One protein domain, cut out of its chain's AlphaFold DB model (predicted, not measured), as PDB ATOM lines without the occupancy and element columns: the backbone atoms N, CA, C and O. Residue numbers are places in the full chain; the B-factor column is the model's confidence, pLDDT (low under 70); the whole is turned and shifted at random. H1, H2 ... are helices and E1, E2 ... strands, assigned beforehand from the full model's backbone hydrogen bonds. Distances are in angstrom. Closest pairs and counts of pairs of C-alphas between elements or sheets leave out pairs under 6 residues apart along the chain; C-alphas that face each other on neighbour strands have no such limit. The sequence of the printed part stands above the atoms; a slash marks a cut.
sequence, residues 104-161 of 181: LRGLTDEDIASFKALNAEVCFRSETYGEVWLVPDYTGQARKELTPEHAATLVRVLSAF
ATOM      1  N   LEU A 104      23.522 -30.064 144.884       51.03
ATOM      2  CA  LEU A 104      24.225 -29.079 144.060       51.03
ATOM      3  C   LEU A 104      25.107 -29.719 142.980       51.03
ATOM      4  O   LEU A 104      25.907 -29.009 142.368       51.03
ATOM      5  N   ARG A 105      24.949 -31.023 142.689       62.56
ATOM      6  CA  ARG A 105      25.713 -31.719 141.633       62.56
ATOM      7  C   ARG A 105      25.619 -31.084 140.240       62.56
ATOM      8  O   ARG A 105      26.400 -31.451 139.368       62.56
ATOM      9  N   GLY A 106      24.761 -30.079 140.065       72.94
ATOM     10  CA  GLY A 106      24.697 -29.260 138.866       72.94
ATOM     11  C   GLY A 106      24.206 -30.059 137.667       72.94
ATOM     12  O   GLY A 106      23.937 -31.252 137.755       72.94
ATOM     13  N   LEU A 107      24.060 -29.377 136.538       82.44
ATOM     14  CA  LEU A 107      23.801 -30.030 135.259       82.44
ATOM     15  C   LEU A 107      25.091 -30.719 134.800       82.44
ATOM     16  O   LEU A 107      26.115 -30.045 134.630       82.44
ATOM     17  N   THR A 108      25.051 -32.040 134.627       88.69
ATOM     18  CA  THR A 108      26.157 -32.798 134.032       88.69
ATOM     19  C   THR A 108      26.167 -32.637 132.511       88.69
ATOM     20  O   THR A 108      25.173 -32.221 131.915       88.69
ATOM     21  N   ASP A 109      27.277 -32.986 131.856       90.56
ATOM     22  CA  ASP A 109      27.364 -32.935 130.389       90.56
ATOM     23  C   ASP A 109      26.335 -33.863 129.716       90.56
ATOM     24  O   ASP A 109      25.823 -33.545 128.643       90.56
ATOM     25  N   GLU A 110      25.970 -34.973 130.367       92.62
ATOM     26  CA  GLU A 110      24.926 -35.886 129.889       92.62
ATOM     27  C   GLU A 110      23.520 -35.285 130.034       92.62
ATOM     28  O   GLU A 110      22.707 -35.405 129.113       92.62
ATOM     29  N   ASP A 111      23.245 -34.555 131.121       91.44
ATOM     30  CA  ASP A 111      21.990 -33.807 131.284       91.44
ATOM     31  C   ASP A 111      21.868 -32.698 130.231       91.44
ATOM     32  O   ASP A 111      20.806 -32.506 129.634       91.44
ATOM     33  N   ILE A 112      22.970 -31.985 129.970       92.81
ATOM     34  CA  ILE A 112      23.059 -30.936 128.947       92.81
ATOM     35  C   ILE A 112      22.791 -31.531 127.558       92.81
ATOM     36  O   ILE A 112      21.955 -31.012 126.815       92.81
ATOM     37  N   ALA A 113      23.455 -32.639 127.215       93.94
ATOM     38  CA  ALA A 113      23.256 -33.334 125.945       93.94
ATOM     39  C   ALA A 113      21.815 -33.843 125.791       93.94
ATOM     40  O   ALA A 113      21.216 -33.686 124.727       93.94
ATOM     41  N   SER A 114      21.233 -34.387 126.861       94.50
ATOM     42  CA  SER A 114      19.844 -34.854 126.884       94.50
ATOM     43  C   SER A 114      18.855 -33.709 126.674       94.50
ATOM     44  O   SER A 114      17.944 -33.821 125.856       94.50
ATOM     45  N   PHE A 115      19.055 -32.571 127.345       93.88
ATOM     46  CA  PHE A 115      18.227 -31.380 127.153       93.88
ATOM     47  C   PHE A 115      18.304 -30.859 125.712       93.88
ATOM     48  O   PHE A 115      17.281 -30.526 125.111       93.88
ATOM     49  N   LYS A 116      19.508 -30.851 125.129       93.75
ATOM     50  CA  LYS A 116      19.715 -30.478 123.726       93.75
ATOM     51  C   LYS A 116      19.041 -31.443 122.757       93.75
ATOM     52  O   LYS A 116      18.386 -30.995 121.821       93.75
ATOM     53  N   ALA A 117      19.130 -32.747 123.008       95.88
ATOM     54  CA  ALA A 117      18.470 -33.768 122.196       95.88
ATOM     55  C   ALA A 117      16.936 -33.672 122.253       95.88
ATOM     56  O   ALA A 117      16.266 -33.941 121.257       95.88
ATOM     57  N   LEU A 118      16.378 -33.254 123.396       95.00
ATOM     58  CA  LEU A 118      14.944 -32.991 123.539       95.00
ATOM     59  C   LEU A 118      14.483 -31.765 122.738       95.00
ATOM     60  O   LEU A 118      13.295 -31.664 122.438       95.00
ATOM     61  N   ASN A 119      15.400 -30.846 122.407       92.19
ATOM     62  CA  ASN A 119      15.128 -29.591 121.707       92.19
ATOM     63  C   ASN A 119      13.920 -28.831 122.295       92.19
ATOM     64  O   ASN A 119      13.050 -28.335 121.578       92.19
ATOM     65  N   ALA A 120      13.845 -28.807 123.627       91.38
ATOM     66  CA  ALA A 120      12.753 -28.204 124.372       91.38
ATOM     67  C   ALA A 120      13.149 -26.820 124.895       91.38
ATOM     68  O   ALA A 120      14.289 -26.595 125.295       91.38
ATOM     69  N   GLU A 121      12.182 -25.907 124.951       94.06
ATOM     70  CA  GLU A 121      12.334 -24.612 125.615       94.06
ATOM     71  C   GLU A 121      11.531 -24.609 126.915       94.06
ATOM     72  O   GLU A 121      10.372 -25.027 126.944       94.06
ATOM     73  N   VAL A 122      12.132 -24.113 127.996       94.88
ATOM     74  CA  VAL A 122      11.478 -24.042 129.307       94.88
ATOM     75  C   VAL A 122      11.441 -22.598 129.775       94.88
ATOM     76  O   VAL A 122      12.481 -21.988 130.002       94.88
ATOM     77  N   CYS A 123      10.241 -22.054 129.964       94.88
ATOM     78  CA  CYS A 123      10.046 -20.742 130.571       94.88
ATOM     79  C   CYS A 123       9.781 -20.894 132.069       94.88
ATOM     80  O   CYS A 123       8.865 -21.609 132.481       94.88
ATOM     81  N   PHE A 124      10.557 -20.194 132.888       93.06
ATOM     82  CA  PHE A 124      10.318 -20.071 134.318       93.06
ATOM     83  C   PHE A 124      10.197 -18.610 134.712       93.06
ATOM     84  O   PHE A 124      10.947 -17.732 134.280       93.06
ATOM     85  N   ARG A 125       9.243 -18.362 135.602       92.81
ATOM     86  CA  ARG A 125       9.045 -17.059 136.215       92.81
ATOM     87  C   ARG A 125       9.862 -16.979 137.496       92.81
ATOM     88  O   ARG A 125       9.595 -17.684 138.463       92.81
ATOM     89  N   SER A 126      10.831 -16.078 137.503       87.56
ATOM     90  CA  SER A 126      11.587 -15.676 138.679       87.56
ATOM     91  C   SER A 126      11.011 -14.388 139.258       87.56
ATOM     92  O   SER A 126      10.691 -13.453 138.526       87.56
ATOM     93  N   GLU A 127      10.922 -14.301 140.582       87.81
ATOM     94  CA  GLU A 127      10.482 -13.077 141.261       87.81
ATOM     95  C   GLU A 127      11.446 -11.906 141.025       87.81
ATOM     96  O   GLU A 127      11.008 -10.772 140.851       87.81
ATOM     97  N   THR A 128      12.752 -12.182 140.968       85.38
ATOM     98  CA  THR A 128      13.798 -11.158 140.815       85.38
ATOM     99  C   THR A 128      14.060 -10.811 139.350       85.38
ATOM    100  O   THR A 128      14.341  -9.659 139.029       85.38
ATOM    101  N   TYR A 129      13.974 -11.795 138.448       83.88
ATOM    102  CA  TYR A 129      14.348 -11.624 137.036       83.88
ATOM    103  C   TYR A 129      13.176 -11.493 136.075       83.88
ATOM    104  O   TYR A 129      13.406 -11.161 134.912       83.88
ATOM    105  N   GLY A 130      11.947 -11.728 136.529       90.38
ATOM    106  CA  GLY A 130      10.812 -11.916 135.635       90.38
ATOM    107  C   GLY A 130      10.914 -13.254 134.906       90.38
ATOM    108  O   GLY A 130      11.352 -14.251 135.476       90.38
ATOM    109  N   GLU A 131      10.499 -13.284 133.647       93.69
ATOM    110  CA  GLU A 131      10.527 -14.495 132.826       93.69
ATOM    111  C   GLU A 131      11.930 -14.760 132.277       93.69
ATOM    112  O   GLU A 131      12.567 -13.874 131.704       93.69
ATOM    113  N   VAL A 132      12.401 -15.992 132.460       93.62
ATOM    114  CA  VAL A 132      13.672 -16.490 131.940       93.62
ATOM    115  C   VAL A 132      13.406 -17.786 131.185       93.62
ATOM    116  O   VAL A 132      12.617 -18.623 131.617       93.62
ATOM    117  N   TRP A 133      14.066 -17.926 130.046       95.56
ATOM    118  CA  TRP A 133      13.914 -19.034 129.119       95.56
ATOM    119  C   TRP A 133      15.187 -19.866 129.114       95.56
ATOM    120  O   TRP A 133      16.245 -19.361 128.746       95.56
ATOM    121  N   LEU A 134      15.093 -21.133 129.505       95.06
ATOM    122  CA  LEU A 134      16.141 -22.110 129.250       95.06
ATOM    123  C   LEU A 134      15.945 -22.670 127.845       95.06
ATOM    124  O   LEU A 134      14.909 -23.271 127.551       95.06
ATOM    125  N   VAL A 135      16.930 -22.433 126.989       95.88
ATOM    126  CA  VAL A 135      16.916 -22.806 125.572       95.88
ATOM    127  C   VAL A 135      18.107 -23.721 125.266       95.88
ATOM    128  O   VAL A 135      19.156 -23.554 125.895       95.88
ATOM    129  N   PRO A 136      17.979 -24.690 124.338       95.00
ATOM    130  CA  PRO A 136      19.077 -25.592 123.977       95.00
ATOM    131  C   PRO A 136      20.289 -24.820 123.459       95.00
ATOM    132  O   PRO A 136      21.414 -25.044 123.897       95.00
ATOM    133  N   ASP A 137      20.016 -23.847 122.596       94.12
ATOM    134  CA  ASP A 137      20.960 -22.877 122.075       94.12
ATOM    135  C   ASP A 137      20.275 -21.511 122.020       94.12
ATOM    136  O   ASP A 137      19.049 -21.396 121.953       94.12
ATOM    137  N   TYR A 138      21.073 -20.450 122.066       92.25
ATOM    138  CA  TYR A 138      20.547 -19.093 122.011       92.25
ATOM    139  C   TYR A 138      19.814 -18.821 120.704       92.25
ATOM    140  O   TYR A 138      20.404 -18.916 119.631       92.25
ATOM    141  N   THR A 139      18.569 -18.367 120.807       90.56
ATOM    142  CA  THR A 139      17.755 -18.025 119.637       90.56
ATOM    143  C   THR A 139      17.941 -16.564 119.225       90.56
ATOM    144  O   THR A 139      17.651 -16.190 118.092       90.56
ATOM    145  N   GLY A 140      18.445 -15.721 120.137       87.12
ATOM    146  CA  GLY A 140      18.674 -14.295 119.876       87.12
ATOM    147  C   GLY A 140      17.411 -13.439 119.973       87.12
ATOM    148  O   GLY A 140      17.452 -12.250 119.665       87.12
ATOM    149  N   GLN A 141      16.300 -14.017 120.432       86.81
ATOM    150  CA  GLN A 141      15.083 -13.270 120.720       86.81
ATOM    151  C   GLN A 141      15.316 -12.207 121.803       86.81
ATOM    152  O   GLN A 141      16.174 -12.346 122.676       86.81
ATOM    153  N   ALA A 142      14.495 -11.154 121.784       87.00
ATOM    154  CA  ALA A 142      14.499 -10.076 122.776       87.00
ATOM    155  C   ALA A 142      13.869 -10.514 124.119       87.00
ATOM    156  O   ALA A 142      13.011  -9.833 124.679       87.00
ATOM    157  N   ARG A 143      14.278 -11.681 124.625       89.50
ATOM    158  CA  ARG A 143      13.865 -12.278 125.899       89.50
ATOM    159  C   ARG A 143      15.099 -12.741 126.673       89.50
ATOM    160  O   ARG A 143      16.186 -12.874 126.115       89.50
ATOM    161  N   LYS A 144      14.953 -12.966 127.979       92.00
ATOM    162  CA  LYS A 144      16.062 -13.434 128.821       92.00
ATOM    163  C   LYS A 144      16.287 -14.921 128.592       92.00
ATOM    164  O   LYS A 144      15.590 -15.741 129.177       92.00
ATOM    165  N   GLU A 145      17.250 -15.249 127.745       93.94
ATOM    166  CA  GLU A 145      17.610 -16.631 127.433       93.94
ATOM    167  C   GLU A 145      18.827 -17.096 128.233       93.94
ATOM    168  O   GLU A 145      19.783 -16.350 128.438       93.94
ATOM    169  N   LEU A 146      18.824 -18.355 128.636       94.00
ATOM    170  CA  LEU A 146      19.922 -19.031 129.307       94.00
ATOM    171  C   LEU A 146      20.095 -20.404 128.656       94.00
ATOM    172  O   LEU A 146      19.106 -21.066 128.372       94.00
ATOM    173  N   THR A 147      21.329 -20.836 128.416       94.56
ATOM    174  CA  THR A 147      21.596 -22.213 127.972       94.56
ATOM    175  C   THR A 147      21.939 -23.095 129.169       94.56
ATOM    176  O   THR A 147      22.393 -22.576 130.201       94.56
ATOM    177  N   PRO A 148      21.740 -24.420 129.079       93.44
ATOM    178  CA  PRO A 148      22.070 -25.325 130.177       93.44
ATOM    179  C   PRO A 148      23.562 -25.279 130.564       93.44
ATOM    180  O   PRO A 148      23.881 -25.388 131.746       93.44
ATOM    181  N   GLU A 149      24.480 -24.984 129.639       93.62
ATOM    182  CA  GLU A 149      25.909 -24.797 129.939       93.62
ATOM    183  C   GLU A 149      26.166 -23.554 130.800       93.62
ATOM    184  O   GLU A 149      26.955 -23.574 131.753       93.62
ATOM    185  N   HIS A 150      25.490 -22.447 130.486       92.75
ATOM    186  CA  HIS A 150      25.605 -21.224 131.272       92.75
ATOM    187  C   HIS A 150      24.941 -21.377 132.637       92.75
ATOM    188  O   HIS A 150      25.496 -20.915 133.633       92.75
ATOM    189  N   ALA A 151      23.812 -22.087 132.719       91.62
ATOM    190  CA  ALA A 151      23.208 -22.454 133.994       91.62
ATOM    191  C   ALA A 151      24.175 -23.289 134.852       91.62
ATOM    192  O   ALA A 151      24.401 -22.954 136.015       91.62
ATOM    193  N   ALA A 152      24.821 -24.307 134.271       91.81
ATOM    194  CA  ALA A 152      25.835 -25.113 134.954       91.81
ATOM    195  C   ALA A 152      27.001 -24.251 135.468       91.81
ATOM    196  O   ALA A 152      27.467 -24.416 136.595       91.81
ATOM    197  N   THR A 153      27.446 -23.285 134.662       90.56
ATOM    198  CA  THR A 153      28.506 -22.342 135.044       90.56
ATOM    199  C   THR A 153      28.088 -21.462 136.218       90.56
ATOM    200  O   THR A 153      28.850 -21.320 137.172       90.56
ATOM    201  N   LEU A 154      26.867 -20.921 136.196       90.94
ATOM    202  CA  LEU A 154      26.332 -20.129 137.305       90.94
ATOM    203  C   LEU A 154      26.276 -20.948 138.596       90.94
ATOM    204  O   LEU A 154      26.710 -20.456 139.633       90.94
ATOM    205  N   VAL A 155      25.815 -22.202 138.535       90.19
ATOM    206  CA  VAL A 155      25.801 -23.098 139.703       90.19
ATOM    207  C   VAL A 155      27.213 -23.284 140.261       90.19
ATOM    208  O   VAL A 155      27.413 -23.100 141.457       90.19
ATOM    209  N   ARG A 156      28.216 -23.546 139.410       89.25
ATOM    210  CA  ARG A 156      29.619 -23.683 139.849       89.25
ATOM    211  C   ARG A 156      30.151 -22.416 140.523       89.25
ATOM    212  O   ARG A 156      30.822 -22.514 141.547       89.25
ATOM    213  N   VAL A 157      29.840 -21.236 139.982       91.00
ATOM    214  CA  VAL A 157      30.241 -19.950 140.578       91.00
ATOM    215  C   VAL A 157      29.571 -19.748 141.937       91.00
ATOM    216  O   VAL A 157      30.248 -19.401 142.901       91.00
ATOM    217  N   LEU A 158      28.265 -19.999 142.044       90.75
ATOM    218  CA  LEU A 158      27.541 -19.859 143.309       90.75
ATOM    219  C   LEU A 158      28.059 -20.837 144.374       90.75
ATOM    220  O   LEU A 158      28.181 -20.452 145.535       90.75
ATOM    221  N   SER A 159      28.441 -22.056 143.983       87.81
ATOM    222  CA  SER A 159      29.080 -23.026 144.881       87.81
ATOM    223  C   SER A 159      30.475 -22.585 145.339       87.81
ATOM    224  O   SER A 159      30.841 -22.816 146.487       87.81
ATOM    225  N   ALA A 160      31.251 -21.923 144.473       91.12
ATOM    226  CA  ALA A 160      32.570 -21.395 144.829       91.12
ATOM    227  C   ALA A 160      32.503 -20.192 145.790       91.12
ATOM    228  O   ALA A 160      33.456 -19.941 146.526       91.12
ATOM    229  N   PHE A 161      31.380 -19.463 145.808       91.94
ATOM    230  CA  PHE A 161      31.164 -18.295 146.665       91.94
ATOM    231  C   PHE A 161      29.873 -18.440 147.491       91.94
ATOM    232  O   PHE A 161      28.843 -17.851 147.138       91.94
TER     233      PHE A 161
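Overview. This is residues 104 to 161 of the 181 residues of an uncharacterized protein of Myxococcus virescens (UniProt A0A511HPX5). Picture a slim two-strand hairpin, E1 and E2, with one helix, H1, leading in to it and another, H2, leading away; the two helices come together near Ile 112 and Pro 148 alone. Between E2 and H2 a long loop, residues 135 to 147, folds back so that residues 145 to 146 pair alongside E2. The 58 printed residues include two named helices and two named strands, in the order H1, E1, E2, H2; the sheet is antiparallel, in the order E1 - E2, and the class is mixed, helices and strands. The whole is compact, with a radius of gyration of the C-alphas of 11.8 A, and spans 30 by 30 by 16 A, only just flat.

Along the chain. Find C-alpha 122 at (11.478, -24.042, 129.307), where E1, residues 122 to 126, begins; it is 12.6 A long. E2, residues 130 to 134, measures 13.2 A. Look back to C-alpha 109 at (27.364, -32.935, 130.389) for H1, residues 109 to 118, 14.2 A long. H2, residues 148 to 160, runs 18.4 A to C-alpha 160 at (32.570, -21.395, 144.829).

Arrangement. E1 and E2 form an antiparallel hairpin, their directions at 152 degrees; look for N 124 and O 132, 2.9 A apart, and N 126 and O 130, 2.8 A, both within hydrogen-bond range. Residues 133 to 134 of E2 pair with residues 145 to 146, parallel. The closest C-alphas of E2 and H2 are those of Leu 134 and Pro 148, 6.8 A apart. H1 and H2 only just touch, with 3 pairs of C-alphas within 8 A, H2 with residues 148 to 149 alone; the closest C-alphas are those of Ile 112 and Pro 148, 5.8 A. They run opposite ways at a shallow tilt of 30 degrees. H1 and E2 are apart, as are E1 and H2. In H1 and H2 every O i to N i+4 pair is within hydrogen-bond range.

Size, cuts and confidence. The two C-alphas farthest apart are those of Leu 118 and Phe 161, 31.8 A. The printed part has no cut; the link from E2 to H2 is long, and those from H1 to E1 and from E1 to E2 are tight. The mean pLDDT of the printed part is 90.1, and residues 104 to 105 are under 70.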